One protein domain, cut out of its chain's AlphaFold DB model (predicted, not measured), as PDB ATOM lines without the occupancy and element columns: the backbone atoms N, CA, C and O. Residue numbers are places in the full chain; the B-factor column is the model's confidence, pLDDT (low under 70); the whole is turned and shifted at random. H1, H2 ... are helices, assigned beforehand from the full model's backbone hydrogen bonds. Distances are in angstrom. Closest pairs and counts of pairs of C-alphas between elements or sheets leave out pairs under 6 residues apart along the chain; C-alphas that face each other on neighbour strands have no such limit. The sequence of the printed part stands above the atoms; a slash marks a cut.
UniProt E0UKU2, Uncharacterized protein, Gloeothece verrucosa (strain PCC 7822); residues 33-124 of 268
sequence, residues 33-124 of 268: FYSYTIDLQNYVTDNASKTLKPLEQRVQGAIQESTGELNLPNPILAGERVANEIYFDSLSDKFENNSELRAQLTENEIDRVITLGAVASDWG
ATOM      1  N   PHE A  33      -9.915  18.278  32.752       83.44
ATOM      2  CA  PHE A  33     -10.609  19.396  32.117       83.44
ATOM      3  C   PHE A  33      -9.899  19.836  30.834       83.44
ATOM      4  O   PHE A  33     -10.532  19.984  29.794       83.44
ATOM      5  N   TYR A  34      -8.574  19.971  30.872       85.88
ATOM      6  CA  TYR A  34      -7.796  20.336  29.694       85.88
ATOM      7  C   TYR A  34      -7.919  19.286  28.579       85.88
ATOM      8  O   TYR A  34      -8.146  19.637  27.422       85.88
ATOM      9  N   SER A  35      -7.872  17.992  28.914       86.69
ATOM     10  CA  SER A  35      -8.117  16.921  27.941       86.69
ATOM     11  C   SER A  35      -9.515  16.995  27.324       86.69
ATOM     12  O   SER A  35      -9.639  16.838  26.114       86.69
ATOM     13  N   TYR A  36     -10.548  17.289  28.122       88.56
ATOM     14  CA  TYR A  36     -11.896  17.544  27.604       88.56
ATOM     15  C   TYR A  36     -11.909  18.707  26.600       88.56
ATOM     16  O   TYR A  36     -12.450  18.566  25.506       88.56
ATOM     17  N   THR A  37     -11.267  19.834  26.927       87.19
ATOM     18  CA  THR A  37     -11.247  21.010  26.036       87.19
ATOM     19  C   THR A  37     -10.532  20.736  24.713       87.19
ATOM     20  O   THR A  37     -10.933  21.274  23.683       87.19
ATOM     21  N   ILE A  38      -9.498  19.887  24.721       88.06
ATOM     22  CA  ILE A  38      -8.789  19.473  23.505       88.06
ATOM     23  C   ILE A  38      -9.672  18.573  22.645       88.06
ATOM     24  O   ILE A  38      -9.783  18.808  21.443       88.06
ATOM     25  N   ASP A  39     -10.309  17.563  23.243       87.69
ATOM     26  CA  ASP A  39     -11.200  16.651  22.514       87.69
ATOM     27  C   ASP A  39     -12.333  17.431  21.823       87.69
ATOM     28  O   ASP A  39     -12.643  17.178  20.654       87.69
ATOM     29  N   LEU A  40     -12.871  18.446  22.508       88.12
ATOM     30  CA  LEU A  40     -13.914  19.327  21.990       88.12
ATOM     31  C   LEU A  40     -13.424  20.114  20.777       88.12
ATOM     32  O   LEU A  40     -14.065  20.098  19.727       88.12
ATOM     33  N   GLN A  41     -12.281  20.785  20.907       86.62
ATOM     34  CA  GLN A  41     -11.713  21.590  19.828       86.62
ATOM     35  C   GLN A  41     -11.352  20.747  18.606       86.62
ATOM     36  O   GLN A  41     -11.625  21.165  17.479       86.62
ATOM     37  N   ASN A  42     -10.795  19.553  18.817       88.31
ATOM     38  CA  ASN A  42     -10.475  18.626  17.735       88.31
ATOM     39  C   ASN A  42     -11.747  18.210  16.991       88.31
ATOM     40  O   ASN A  42     -11.815  18.333  15.769       88.31
ATOM     41  N   TYR A  43     -12.792  17.808  17.723       88.81
ATOM     42  CA  TYR A  43     -14.064  17.439  17.106       88.81
ATOM     43  C   TYR A  43     -14.662  18.597  16.304       88.81
ATOM     44  O   TYR A  43     -15.082  18.406  15.161       88.81
ATOM     45  N   VAL A  44     -14.710  19.791  16.897       85.56
ATOM     46  CA  VAL A  44     -15.288  20.975  16.259       85.56
ATOM     47  C   VAL A  44     -14.518  21.330  14.990       85.56
ATOM     48  O   VAL A  44     -15.131  21.496  13.939       85.56
ATOM     49  N   THR A  45     -13.188  21.355  15.049       84.38
ATOM     50  CA  THR A  45     -12.333  21.673  13.894       84.38
ATOM     51  C   THR A  45     -12.515  20.654  12.765       84.38
ATOM     52  O   THR A  45     -12.709  21.032  11.603       84.38
ATOM     53  N   ASP A  46     -12.538  19.362  13.095       86.69
ATOM     54  CA  ASP A  46     -12.649  18.283  12.111       86.69
ATOM     55  C   ASP A  46     -14.023  18.218  11.436       86.69
ATOM     56  O   ASP A  46     -14.126  17.829  10.266       86.69
ATOM     57  N   ASN A  47     -15.090  18.568  12.161       84.06
ATOM     58  CA  ASN A  47     -16.462  18.445  11.672       84.06
ATOM     59  C   ASN A  47     -17.006  19.744  11.071       84.06
ATOM     60  O   ASN A  47     -17.718  19.663  10.068       84.06
ATOM     61  N   ALA A  48     -16.611  20.919  11.576       79.94
ATOM     62  CA  ALA A  48     -16.927  22.201  10.940       79.94
ATOM     63  C   ALA A  48     -16.369  22.241   9.509       79.94
ATOM     64  O   ALA A  48     -17.075  22.582   8.563       79.94
ATOM     65  N   SER A  49     -15.142  21.746   9.313       76.56
ATOM     66  CA  SER A  49     -14.493  21.665   7.992       76.56
ATOM     67  C   SER A  49     -15.223  20.783   6.973       76.56
ATOM     68  O   SER A  49     -14.997  20.903   5.770       76.56
ATOM     69  N   LYS A  50     -16.050  19.840   7.438       77.69
ATOM     70  CA  LYS A  50     -16.758  18.871   6.585       77.69
ATOM     71  C   LYS A  50     -18.179  19.310   6.261       77.69
ATOM     72  O   LYS A  50     -18.649  19.044   5.160       77.69
ATOM     73  N   THR A  51     -18.848  19.943   7.217       75.25
ATOM     74  CA  THR A  51     -20.282  20.257   7.162       75.25
ATOM     75  C   THR A  51     -20.561  21.664   6.647       75.25
ATOM     76  O   THR A  51     -21.594  21.881   6.022       75.25
ATOM     77  N   LEU A  52     -19.621  22.595   6.833       79.69
ATOM     78  CA  LEU A  52     -19.835  24.023   6.589       79.69
ATOM     79  C   LEU A  52     -19.122  24.552   5.343       79.69
ATOM     80  O   LEU A  52     -18.882  25.750   5.232       79.69
ATOM     81  N   LYS A  53     -18.800  23.687   4.376       76.31
ATOM     82  CA  LYS A  53     -18.209  24.128   3.105       76.31
ATOM     83  C   LYS A  53     -19.202  24.963   2.283       76.31
ATOM     84  O   LYS A  53     -20.362  24.565   2.183       76.31
ATOM     85  N   PRO A  54     -18.775  26.068   1.636       77.38
ATOM     86  CA  PRO A  54     -17.404  26.594   1.522       77.38
ATOM     87  C   PRO A  54     -17.016  27.631   2.603       77.38
ATOM     88  O   PRO A  54     -16.052  28.377   2.441       77.38
ATOM     89  N   LEU A  55     -17.796  27.759   3.677       79.25
ATOM     90  CA  LEU A  55     -17.592  28.748   4.739       79.25
ATOM     91  C   LEU A  55     -16.615  28.266   5.827       79.25
ATOM     92  O   LEU A  55     -16.490  28.921   6.861       79.25
ATOM     93  N   GLU A  56     -15.899  27.152   5.618       80.50
ATOM     94  CA  GLU A  56     -15.150  26.476   6.681       80.50
ATOM     95  C   GLU A  56     -14.110  27.369   7.366       80.50
ATOM     96  O   GLU A  56     -14.007  27.358   8.590       80.50
ATOM     97  N   GLN A  57     -13.370  28.181   6.603       82.12
ATOM     98  CA  GLN A  57     -12.321  29.043   7.155       82.12
ATOM     99  C   GLN A  57     -12.902  30.151   8.035       82.12
ATOM    100  O   GLN A  57     -12.349  30.461   9.088       82.12
ATOM    101  N   ARG A  58     -14.038  30.718   7.620       81.62
ATOM    102  CA  ARG A  58     -14.732  31.783   8.353       81.62
ATOM    103  C   ARG A  58     -15.322  31.256   9.646       81.62
ATOM    104  O   ARG A  58     -15.125  31.838  10.705       81.62
ATOM    105  N   VAL A  59     -15.959  30.090   9.571       83.25
ATOM    106  CA  VAL A  59     -16.493  29.404  10.747       83.25
ATOM    107  C   VAL A  59     -15.381  29.070  11.739       83.25
ATOM    108  O   VAL A  59     -15.536  29.318  12.931       83.25
ATOM    109  N   GLN A  60     -14.251  28.530  11.275       84.19
ATOM    110  CA  GLN A  60     -13.123  28.233  12.159       84.19
ATOM    111  C   GLN A  60     -12.590  29.493  12.848       84.19
ATOM    112  O   GLN A  60     -12.356  29.460  14.056       84.19
ATOM    113  N   GLY A  61     -12.449  30.599  12.108       85.31
ATOM    114  CA  GLY A  61     -12.065  31.893  12.671       85.31
ATOM    115  C   GLY A  61     -13.051  32.367  13.740       85.31
ATOM    116  O   GLY A  61     -12.655  32.623  14.873       85.31
ATOM    117  N   ALA A  62     -14.347  32.367  13.429       85.38
ATOM    118  CA  ALA A  62     -15.393  32.785  14.359       85.38
ATOM    119  C   ALA A  62     -15.446  31.928  15.634       85.38
ATOM    120  O   ALA A  62     -15.654  32.464  16.724       85.38
ATOM    121  N   ILE A  63     -15.229  30.613  15.523       85.69
ATOM    122  CA  ILE A  63     -15.164  29.698  16.670       85.69
ATOM    123  C   ILE A  63     -13.938  30.003  17.539       85.69
ATOM    124  O   ILE A  63     -14.067  30.097  18.761       85.69
ATOM    125  N   GLN A  64     -12.763  30.203  16.933       86.38
ATOM    126  CA  GLN A  64     -11.535  30.546  17.661       86.38
ATOM    127  C   GLN A  64     -11.654  31.901  18.369       86.38
ATOM    128  O   GLN A  64     -11.321  32.019  19.545       86.38
ATOM    129  N   GLU A  65     -12.200  32.910  17.693       87.94
ATOM    130  CA  GLU A  65     -12.408  34.253  18.246       87.94
ATOM    131  C   GLU A  65     -13.517  34.315  19.304       87.94
ATOM    132  O   GLU A  65     -13.571  35.253  20.100       87.94
ATOM    133  N   SER A  66     -14.400  33.316  19.318       87.62
ATOM    134  CA  SER A  66     -15.481  33.167  20.300       87.62
ATOM    135  C   SER A  66     -15.148  32.146  21.387       87.62
ATOM    136  O   SER A  66     -16.029  31.717  22.133       87.62
ATOM    137  N   THR A  67     -13.885  31.735  21.485       86.44
ATOM    138  CA  THR A  67     -13.409  30.828  22.525       86.44
ATOM    139  C   THR A  67     -13.063  31.609  23.795       86.44
ATOM    140  O   THR A  67     -12.320  32.586  23.760       86.44
ATOM    141  N   GLY A  68     -13.630  31.194  24.931       82.88
ATOM    142  CA  GLY A  68     -13.405  31.845  26.226       82.88
ATOM    143  C   GLY A  68     -12.078  31.460  26.894       82.88
ATOM    144  O   GLY A  68     -11.345  30.603  26.410       82.88
ATOM    145  N   GLU A  69     -11.807  32.025  28.077       83.25
ATOM    146  CA  GLU A  69     -10.561  31.809  28.848       83.25
ATOM    147  C   GLU A  69     -10.271  30.337  29.194       83.25
ATOM    148  O   GLU A  69      -9.131  29.963  29.462       83.25
ATOM    149  N   LEU A  70     -11.302  29.490  29.189       80.75
ATOM    150  CA  LEU A  70     -11.197  28.052  29.440       80.75
ATOM    151  C   LEU A  70     -11.037  27.216  28.162       80.75
ATOM    152  O   LEU A  70     -11.204  26.000  28.208       80.75
ATOM    153  N   ASN A  71     -10.747  27.851  27.026       82.44
ATOM    154  CA  ASN A  71     -10.699  27.220  25.707       82.44
ATOM    155  C   ASN A  71     -12.002  26.495  25.318       82.44
ATOM    156  O   ASN A  71     -11.986  25.474  24.630       82.44
ATOM    157  N   LEU A  72     -13.141  27.018  25.784       84.38
ATOM    158  CA  LEU A  72     -14.469  26.543  25.407       84.38
ATOM    159  C   LEU A  72     -15.057  27.478  24.345       84.38
ATOM    160  O   LEU A  72     -15.174  28.677  24.621       84.38
ATOM    161  N   PRO A  73     -15.425  26.966  23.158       85.38
ATOM    162  CA  PRO A  73     -16.082  27.768  22.138       85.38
ATOM    163  C   PRO A  73     -17.480  28.180  22.607       85.38
ATOM    164  O   PRO A  73     -18.234  27.360  23.135       85.38
ATOM    165  N   ASN A  74     -17.834  29.450  22.406       86.31
ATOM    166  CA  ASN A  74     -19.186  29.949  22.631       86.31
ATOM    167  C   ASN A  74     -20.000  29.833  21.327       86.31
ATOM    168  O   ASN A  74     -19.722  30.587  20.390       86.31
ATOM    169  N   PRO A  75     -21.001  28.934  21.254       83.81
ATOM    170  CA  PRO A  75     -21.771  28.712  20.031       83.81
ATOM    171  C   PRO A  75     -22.600  29.932  19.618       83.81
ATOM    172  O   PRO A  75     -22.718  30.191  18.425       83.81
ATOM    173  N   ILE A  76     -23.097  30.718  20.580       84.94
ATOM    174  CA  ILE A  76     -23.913  31.913  20.312       84.94
ATOM    175  C   ILE A  76     -23.051  32.984  19.644       84.94
ATOM    176  O   ILE A  76     -23.359  33.444  18.551       84.94
ATOM    177  N   LEU A  77     -21.916  33.329  20.259       88.19
ATOM    178  CA  LEU A  77     -21.014  34.345  19.706       88.19
ATOM    179  C   LEU A  77     -20.401  33.907  18.369       88.19
ATOM    180  O   LEU A  77     -20.254  34.728  17.464       88.19
ATOM    181  N   ALA A  78     -20.060  32.621  18.228       87.12
ATOM    182  CA  ALA A  78     -19.549  32.085  16.970       87.12
ATOM    183  C   ALA A  78     -20.612  32.166  15.862       87.12
ATOM    184  O   ALA A  78     -20.302  32.588  14.749       87.12
ATOM    185  N   GLY A  79     -21.861  31.818  16.183       85.19
ATOM    186  CA  GLY A  79     -23.009  31.937  15.289       85.19
ATOM    187  C   GLY A  79     -23.263  33.375  14.843       85.19
ATOM    188  O   GLY A  79     -23.279  33.646  13.644       85.19
ATOM    189  N   GLU A  80     -23.354  34.311  15.791       86.88
ATOM    190  CA  GLU A  80     -23.569  35.739  15.520       86.88
ATOM    191  C   GLU A  80     -22.484  36.334  14.609       86.88
ATOM    192  O   GLU A  80     -22.787  37.096  13.687       86.88
ATOM    193  N   ARG A  81     -21.208  35.986  14.831       87.75
ATOM    194  CA  ARG A  81     -20.098  36.453  13.982       87.75
ATOM    195  C   ARG A  81     -20.257  35.986  12.540       87.75
ATOM    196  O   ARG A  81     -20.208  36.808  11.627       87.75
ATOM    197  N   VAL A  82     -20.509  34.693  12.337       85.38
ATOM    198  CA  VAL A  82     -20.667  34.134  10.986       85.38
ATOM    199  C   VAL A  82     -21.937  34.658  10.315       85.38
ATOM    200  O   VAL A  82     -21.918  34.965   9.123       85.38
ATOM    201  N   ALA A  83     -23.024  34.830  11.068       83.31
ATOM    202  CA  ALA A  83     -24.265  35.408  10.568       83.31
ATOM    203  C   ALA A  83     -24.066  36.844  10.055       83.31
ATOM    204  O   ALA A  83     -24.504  37.167   8.948       83.31
ATOM    205  N   ASN A  84     -23.347  37.679  10.812       83.12
ATOM    206  CA  ASN A  84     -23.006  39.038  10.393       83.12
ATOM    207  C   ASN A  84     -22.170  39.041   9.104       83.12
ATOM    208  O   ASN A  84     -22.475  39.791   8.178       83.12
ATOM    209  N   GLU A  85     -21.159  38.177   9.001       78.75
ATOM    210  CA  GLU A  85     -20.325  38.068   7.795       78.75
ATOM    211  C   GLU A  85     -21.119  37.627   6.555       78.75
ATOM    212  O   GLU A  85     -20.945  38.194   5.475       78.75
ATOM    213  N   ILE A  86     -22.021  36.649   6.699       77.31
ATOM    214  CA  ILE A  86     -22.904  36.197   5.609       77.31
ATOM    215  C   ILE A  86     -23.846  37.324   5.174       77.31
ATOM    216  O   ILE A  86     -24.055  37.528   3.976       77.31
ATOM    217  N   TYR A  87     -24.403  38.071   6.131       71.25
ATOM    218  CA  TYR A  87     -25.294  39.191   5.844       71.25
ATOM    219  C   TYR A  87     -24.583  40.284   5.032       71.25
ATOM    220  O   TYR A  87     -25.098  40.698   3.991       71.25
ATOM    221  N   PHE A  88     -23.380  40.702   5.438       62.81
ATOM    222  CA  PHE A  88     -22.627  41.741   4.726       62.81
ATOM    223  C   PHE A  88     -22.222  41.331   3.305       62.81
ATOM    224  O   PHE A  88     -22.385  42.130   2.381       62.81
ATOM    225  N   ASP A  89     -21.770  40.094   3.102       61.78
ATOM    226  CA  ASP A  89     -21.350  39.624   1.775       61.78
ATOM    227  C   ASP A  89     -22.532  39.418   0.816       61.78
ATOM    228  O   ASP A  89     -22.412  39.639  -0.391       61.78
ATOM    229  N   SER A  90     -23.703  39.064   1.346       58.09
ATOM    230  CA  SER A  90     -24.907  38.843   0.541       58.09
ATOM    231  C   SER A  90     -25.530  40.102  -0.059       58.09
ATOM    232  O   SER A  90     -26.228  40.021  -1.067       58.09
ATOM    233  N   LEU A  91     -25.262  41.280   0.517       52.97
ATOM    234  CA  LEU A  91     -25.710  42.558  -0.047       52.97
ATOM    235  C   LEU A  91     -25.066  42.836  -1.420       52.97
ATOM    236  O   LEU A  91     -25.547  43.697  -2.160       52.97
ATOM    237  N   SER A  92     -23.997  42.109  -1.766       50.94
ATOM    238  CA  SER A  92     -23.254  42.233  -3.022       50.94
ATOM    239  C   SER A  92     -23.882  41.454  -4.191       50.94
ATOM    240  O   SER A  92     -23.759  41.889  -5.338       50.94
ATOM    241  N   ASP A  93     -24.599  40.349  -3.935       46.84
ATOM    242  CA  ASP A  93     -25.103  39.456  -4.990       46.84
ATOM    243  C   ASP A  93     -26.641  39.392  -5.014       46.84
ATOM    244  O   ASP A  93     -27.296  38.817  -4.148       46.84
ATOM    245  N   LYS A  94     -27.251  40.009  -6.034       50.47
ATOM    246  CA  LYS A  94     -28.713  40.198  -6.144       50.47
ATOM    247  C   LYS A  94     -29.498  38.921  -6.481       50.47
ATOM    248  O   LYS A  94     -30.712  39.004  -6.672       50.47
ATOM    249  N   PHE A  95     -28.834  37.771  -6.584       50.09
ATOM    250  CA  PHE A  95     -29.440  36.520  -7.045       50.09
ATOM    251  C   PHE A  95     -29.259  35.330  -6.091       50.09
ATOM    252  O   PHE A  95     -29.771  34.247  -6.388       50.09
ATOM    253  N   GLU A  96     -28.583  35.493  -4.949       49.12
ATOM    254  CA  GLU A  96     -28.428  34.401  -3.985       49.12
ATOM    255  C   GLU A  96     -29.646  34.244  -3.057       49.12
ATOM    256  O   GLU A  96     -30.339  35.198  -2.703       49.12
ATOM    257  N   ASN A  97     -29.907  32.990  -2.667       57.41
ATOM    258  CA  ASN A  97     -30.870  32.597  -1.636       57.41
ATOM    259  C   ASN A  97     -30.804  33.535  -0.421       57.41
ATOM    260  O   ASN A  97     -29.704  33.849   0.027       57.41
ATOM    261  N   ASN A  98     -31.972  33.904   0.129       70.25
ATOM    262  CA  ASN A  98     -32.125  34.780   1.297       70.25
ATOM    263  C   ASN A  98     -30.981  34.578   2.313       70.25
ATOM    264  O   ASN A  98     -30.834  33.503   2.900       70.25
ATOM    265  N   SER A  99     -30.153  35.602   2.478       72.06
ATOM    266  CA  SER A  99     -28.936  35.536   3.280       72.06
ATOM    267  C   SER A  99     -29.185  35.416   4.767       72.06
ATOM    268  O   SER A  99     -28.409  34.758   5.451       72.06
ATOM    269  N   GLU A 100     -30.307  35.947   5.240       73.31
ATOM    270  CA  GLU A 100     -30.801  35.736   6.597       73.31
ATOM    271  C   GLU A 100     -31.061  34.244   6.847       73.31
ATOM    272  O   GLU A 100     -30.631  33.686   7.852       73.31
ATOM    273  N   LEU A 101     -31.659  33.551   5.871       73.69
ATOM    274  CA  LEU A 101     -31.874  32.105   5.955       73.69
ATOM    275  C   LEU A 101     -30.547  31.332   5.934       73.69
ATOM    276  O   LEU A 101     -30.384  30.375   6.684       73.69
ATOM    277  N   ARG A 102     -29.577  31.726   5.098       75.25
ATOM    278  CA  ARG A 102     -28.249  31.081   5.077       75.25
ATOM    279  C   ARG A 102     -27.466  31.306   6.369       75.25
ATOM    280  O   ARG A 102     -26.794  30.381   6.828       75.25
ATOM    281  N   ALA A 103     -27.555  32.507   6.933       80.19
ATOM    282  CA  ALA A 103     -26.961  32.854   8.215       80.19
ATOM    283  C   ALA A 103     -27.531  31.971   9.329       80.19
ATOM    284  O   ALA A 103     -26.768  31.284  10.002       80.19
ATOM    285  N   GLN A 104     -28.859  31.874   9.416       79.81
ATOM    286  CA  GLN A 104     -29.541  31.038  10.404       79.81
ATOM    287  C   GLN A 104     -29.183  29.547  10.274       79.81
ATOM    288  O   GLN A 104     -28.937  28.873  11.271       79.81
ATOM    289  N   LEU A 105     -29.105  29.016   9.049       77.69
ATOM    290  CA  LEU A 105     -28.696  27.622   8.820       77.69
ATOM    291  C   LEU A 105     -27.257  27.358   9.264       77.69
ATOM    292  O   LEU A 105     -26.951  26.290   9.788       77.69
ATOM    293  N   THR A 106     -26.380  28.332   9.036       81.94
ATOM    294  CA  THR A 106     -24.971  28.230   9.409       81.94
ATOM    295  C   THR A 106     -24.805  28.320  10.923       81.94
ATOM    296  O   THR A 106     -24.066  27.525  11.495       81.94
ATOM    297  N   GLU A 107     -25.539  29.215  11.583       84.12
ATOM    298  CA  GLU A 107     -25.599  29.319  13.042       84.12
ATOM    299  C   GLU A 107     -26.082  28.011  13.688       84.12
ATOM    300  O   GLU A 107     -25.402  27.474  14.563       84.12
ATOM    301  N   ASN A 108     -27.187  27.440  13.194       82.38
ATOM    302  CA  ASN A 108     -27.713  26.161  13.679       82.38
ATOM    303  C   ASN A 108     -26.690  25.023  13.539       82.38
ATOM    304  O   ASN A 108     -26.579  24.163  14.412       82.38
ATOM    305  N   GLU A 109     -25.934  24.999  12.442       81.56
ATOM    306  CA  GLU A 109     -24.922  23.968  12.209       81.56
ATOM    307  C   GLU A 109     -23.666  24.174  13.074       81.56
ATOM    308  O   GLU A 109     -23.090  23.194  13.549       81.56
ATOM    309  N   ILE A 110     -23.272  25.420  13.356       85.19
ATOM    310  CA  ILE A 110     -22.211  25.737  14.328       85.19
ATOM    311  C   ILE A 110     -22.611  25.250  15.724       85.19
ATOM    312  O   ILE A 110     -21.835  24.534  16.366       85.19
ATOM    313  N   ASP A 111     -23.826  25.576  16.169       86.00
ATOM    314  CA  ASP A 111     -24.362  25.112  17.452       86.00
ATOM    315  C   ASP A 111     -24.412  23.580  17.517       86.00
ATOM    316  O   ASP A 111     -23.961  22.963  18.489       86.00
ATOM    317  N   ARG A 112     -24.862  22.937  16.432       85.06
ATOM    318  CA  ARG A 112     -24.883  21.477  16.314       85.06
ATOM    319  C   ARG A 112     -23.488  20.870  16.436       85.06
ATOM    320  O   ARG A 112     -23.314  19.923  17.202       85.06
ATOM    321  N   VAL A 113     -22.498  21.377  15.704       86.06
ATOM    322  CA  VAL A 113     -21.124  20.843  15.725       86.06
ATOM    323  C   VAL A 113     -20.480  21.024  17.101       86.06
ATOM    324  O   VAL A 113     -19.834  20.094  17.588       86.06
ATOM    325  N   ILE A 114     -20.688  22.169  17.757       85.06
ATOM    326  CA  ILE A 114     -20.184  22.425  19.115       85.06
ATOM    327  C   ILE A 114     -20.870  21.505  20.132       85.06
ATOM    328  O   ILE A 114     -20.189  20.866  20.937       85.06
ATOM    329  N   THR A 115     -22.194  21.360  20.051       85.44
ATOM    330  CA  THR A 115     -22.968  20.454  20.913       85.44
ATOM    331  C   THR A 115     -22.519  19.003  20.743       85.44
ATOM    332  O   THR A 115     -22.259  18.305  21.725       85.44
ATOM    333  N   LEU A 116     -22.373  18.544  19.498       85.19
ATOM    334  CA  LEU A 116     -21.870  17.206  19.195       85.19
ATOM    335  C   LEU A 116     -20.435  17.008  19.685       85.19
ATOM    336  O   LEU A 116     -20.118  15.936  20.194       85.19
ATOM    337  N   GLY A 117     -19.591  18.035  19.578       85.56
ATOM    338  CA  GLY A 117     -18.230  18.013  20.098       85.56
ATOM    339  C   GLY A 117     -18.182  17.876  21.612       85.56
ATOM    340  O   GLY A 117     -17.385  17.088  22.120       85.56
ATOM    341  N   ALA A 118     -19.067  18.558  22.341       86.62
ATOM    342  CA  ALA A 118     -19.153  18.425  23.795       86.62
ATOM    343  C   ALA A 118     -19.567  16.999  24.184       86.62
ATOM    344  O   ALA A 118     -18.913  16.358  25.009       86.62
ATOM    345  N   VAL A 119     -20.577  16.447  23.502       85.44
ATOM    346  CA  VAL A 119     -21.004  15.055  23.700       85.44
ATOM    347  C   VAL A 119     -19.874  14.072  23.373       85.44
ATOM    348  O   VAL A 119     -19.628  13.146  24.143       85.44
ATOM    349  N   ALA A 120     -19.162  14.268  22.260       85.50
ATOM    350  CA  ALA A 120     -18.035  13.428  21.860       85.50
ATOM    351  C   ALA A 120     -16.847  13.532  22.832       85.50
ATOM    352  O   ALA A 120     -16.131  12.554  23.032       85.50
ATOM    353  N   SER A 121     -16.655  14.676  23.483       85.88
ATOM    354  CA  SER A 121     -15.596  14.861  24.482       85.88
ATOM    355  C   SER A 121     -15.890  14.107  25.777       85.88
ATOM    356  O   SER A 121     -14.975  13.579  26.410       85.88
ATOM    357  N   ASP A 122     -17.159  13.996  26.168       83.69
ATOM    358  CA  ASP A 122     -17.555  13.254  27.369       83.69
ATOM    359  C   ASP A 122     -17.748  11.753  27.114       83.69
ATOM    360  O   ASP A 122     -17.354  10.924  27.937       83.69
ATOM    361  N   TRP A 123     -18.320  11.392  25.963       85.44
ATOM    362  CA  TRP A 123     -18.756  10.023  25.654       85.44
ATOM    363  C   TRP A 123     -18.052   9.384  24.465       85.44
ATOM    364  O   TRP A 123     -18.317   8.221  24.160       85.44
ATOM    365  N   GLY A 124     -17.145  10.092  23.804       85.81
ATOM    366  CA  GLY A 124     -16.197   9.486  22.875       85.81
ATOM    367  C   GLY A 124     -15.177   8.619  23.608       85.81
ATOM    368  O   GLY A 124     -15.164   8.532  24.836       85.81
TER     369      GLY A 124
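AT A GLANCE: This is residues 33 to 124 of the 268 residues of an uncharacterized protein of Gloeothece verrucosa (strain PCC 7822) (UniProt E0UKU2). The long helix H4 is the spine of this domain, with H3 packed on it around Glu 107 and H1 packed on it farther along, around Gly 117. The short helix H2 lies between H1 and H3 and touches both, and residues 92 to 97 of the link between H3 and H4 stick out at one end. The printed part has 92 residues with four named helices, in the order H1, H2, H3, H4, and no named strand; its class is all helix. The whole is compact, with a radius of gyration of the C-alphas of 13.6 A, and spans 47 by 23 by 17 A.

IN THESE COORDINATES: H4, the longest helix, holds residues 99 to 123 and is 35.4 A long from first to last C-alpha, from C-alpha 99 at (-28.936, 35.536, 3.280) to C-alpha 123 at (-18.756, 10.023, 25.654). H3 holds residues 75 to 90 and is 22.2 A long. H1 holds residues 33 to 51 and is 26.8 A long, beginning with C-alpha 33 at (-10.609, 19.396, 32.117). H2 holds residues 56 to 65 and is 14.2 A long.

HOW THE PARTS SIT: H4 and H3 form a helical hairpin and touch at a shallow tilt of 27 degrees, opposite ways; their closest C-alphas are those of Gly 79 and Glu 107, 4.3 A apart. H4 also touches H1, at a steep tilt of 40 degrees, opposite ways, with the C-alphas of Leu 40 and Gly 117 closest at 4.9 A. H1 and H2 form the other helical hairpin, at a shallow tilt of 27 degrees, opposite ways. H1 touches H2 with residues 45 to 50 alone, and the closest C-alphas are those of Ser 49 and Glu 56, 5.0 A apart. H3 touches H2 with residues 75 to 82 alone, at a steep tilt of 47 degrees, opposite ways; the C-alphas of Ala 62 and Ala 78 are closest at 5.0 A. The helix packing is part aligned, part crossed: 2 of these 4 touching pairs are at a shallow tilt. H2 and H4 are close but not clearly touching, with the C-alphas of Val 59 and Ile 110 closest at 7.7 A. H1 and H3 are apart. In H2, H3 and H4 every O i to N i+4 pair is within hydrogen-bond range, and in H1 14 of 15 are.

THE WHOLE: The outline is only just a rod, and the two C-alphas farthest apart, those of Phe 33 and Lys 94, are 47.2 A apart. The printed part has no cut. The link from H1 to H2 is tight, and those from H2 to H3 and from H3 to H4 are short. The mean pLDDT of the printed part is 80.0; residues 88 to 97, of which 88 to 90 belong to H3, are under 70.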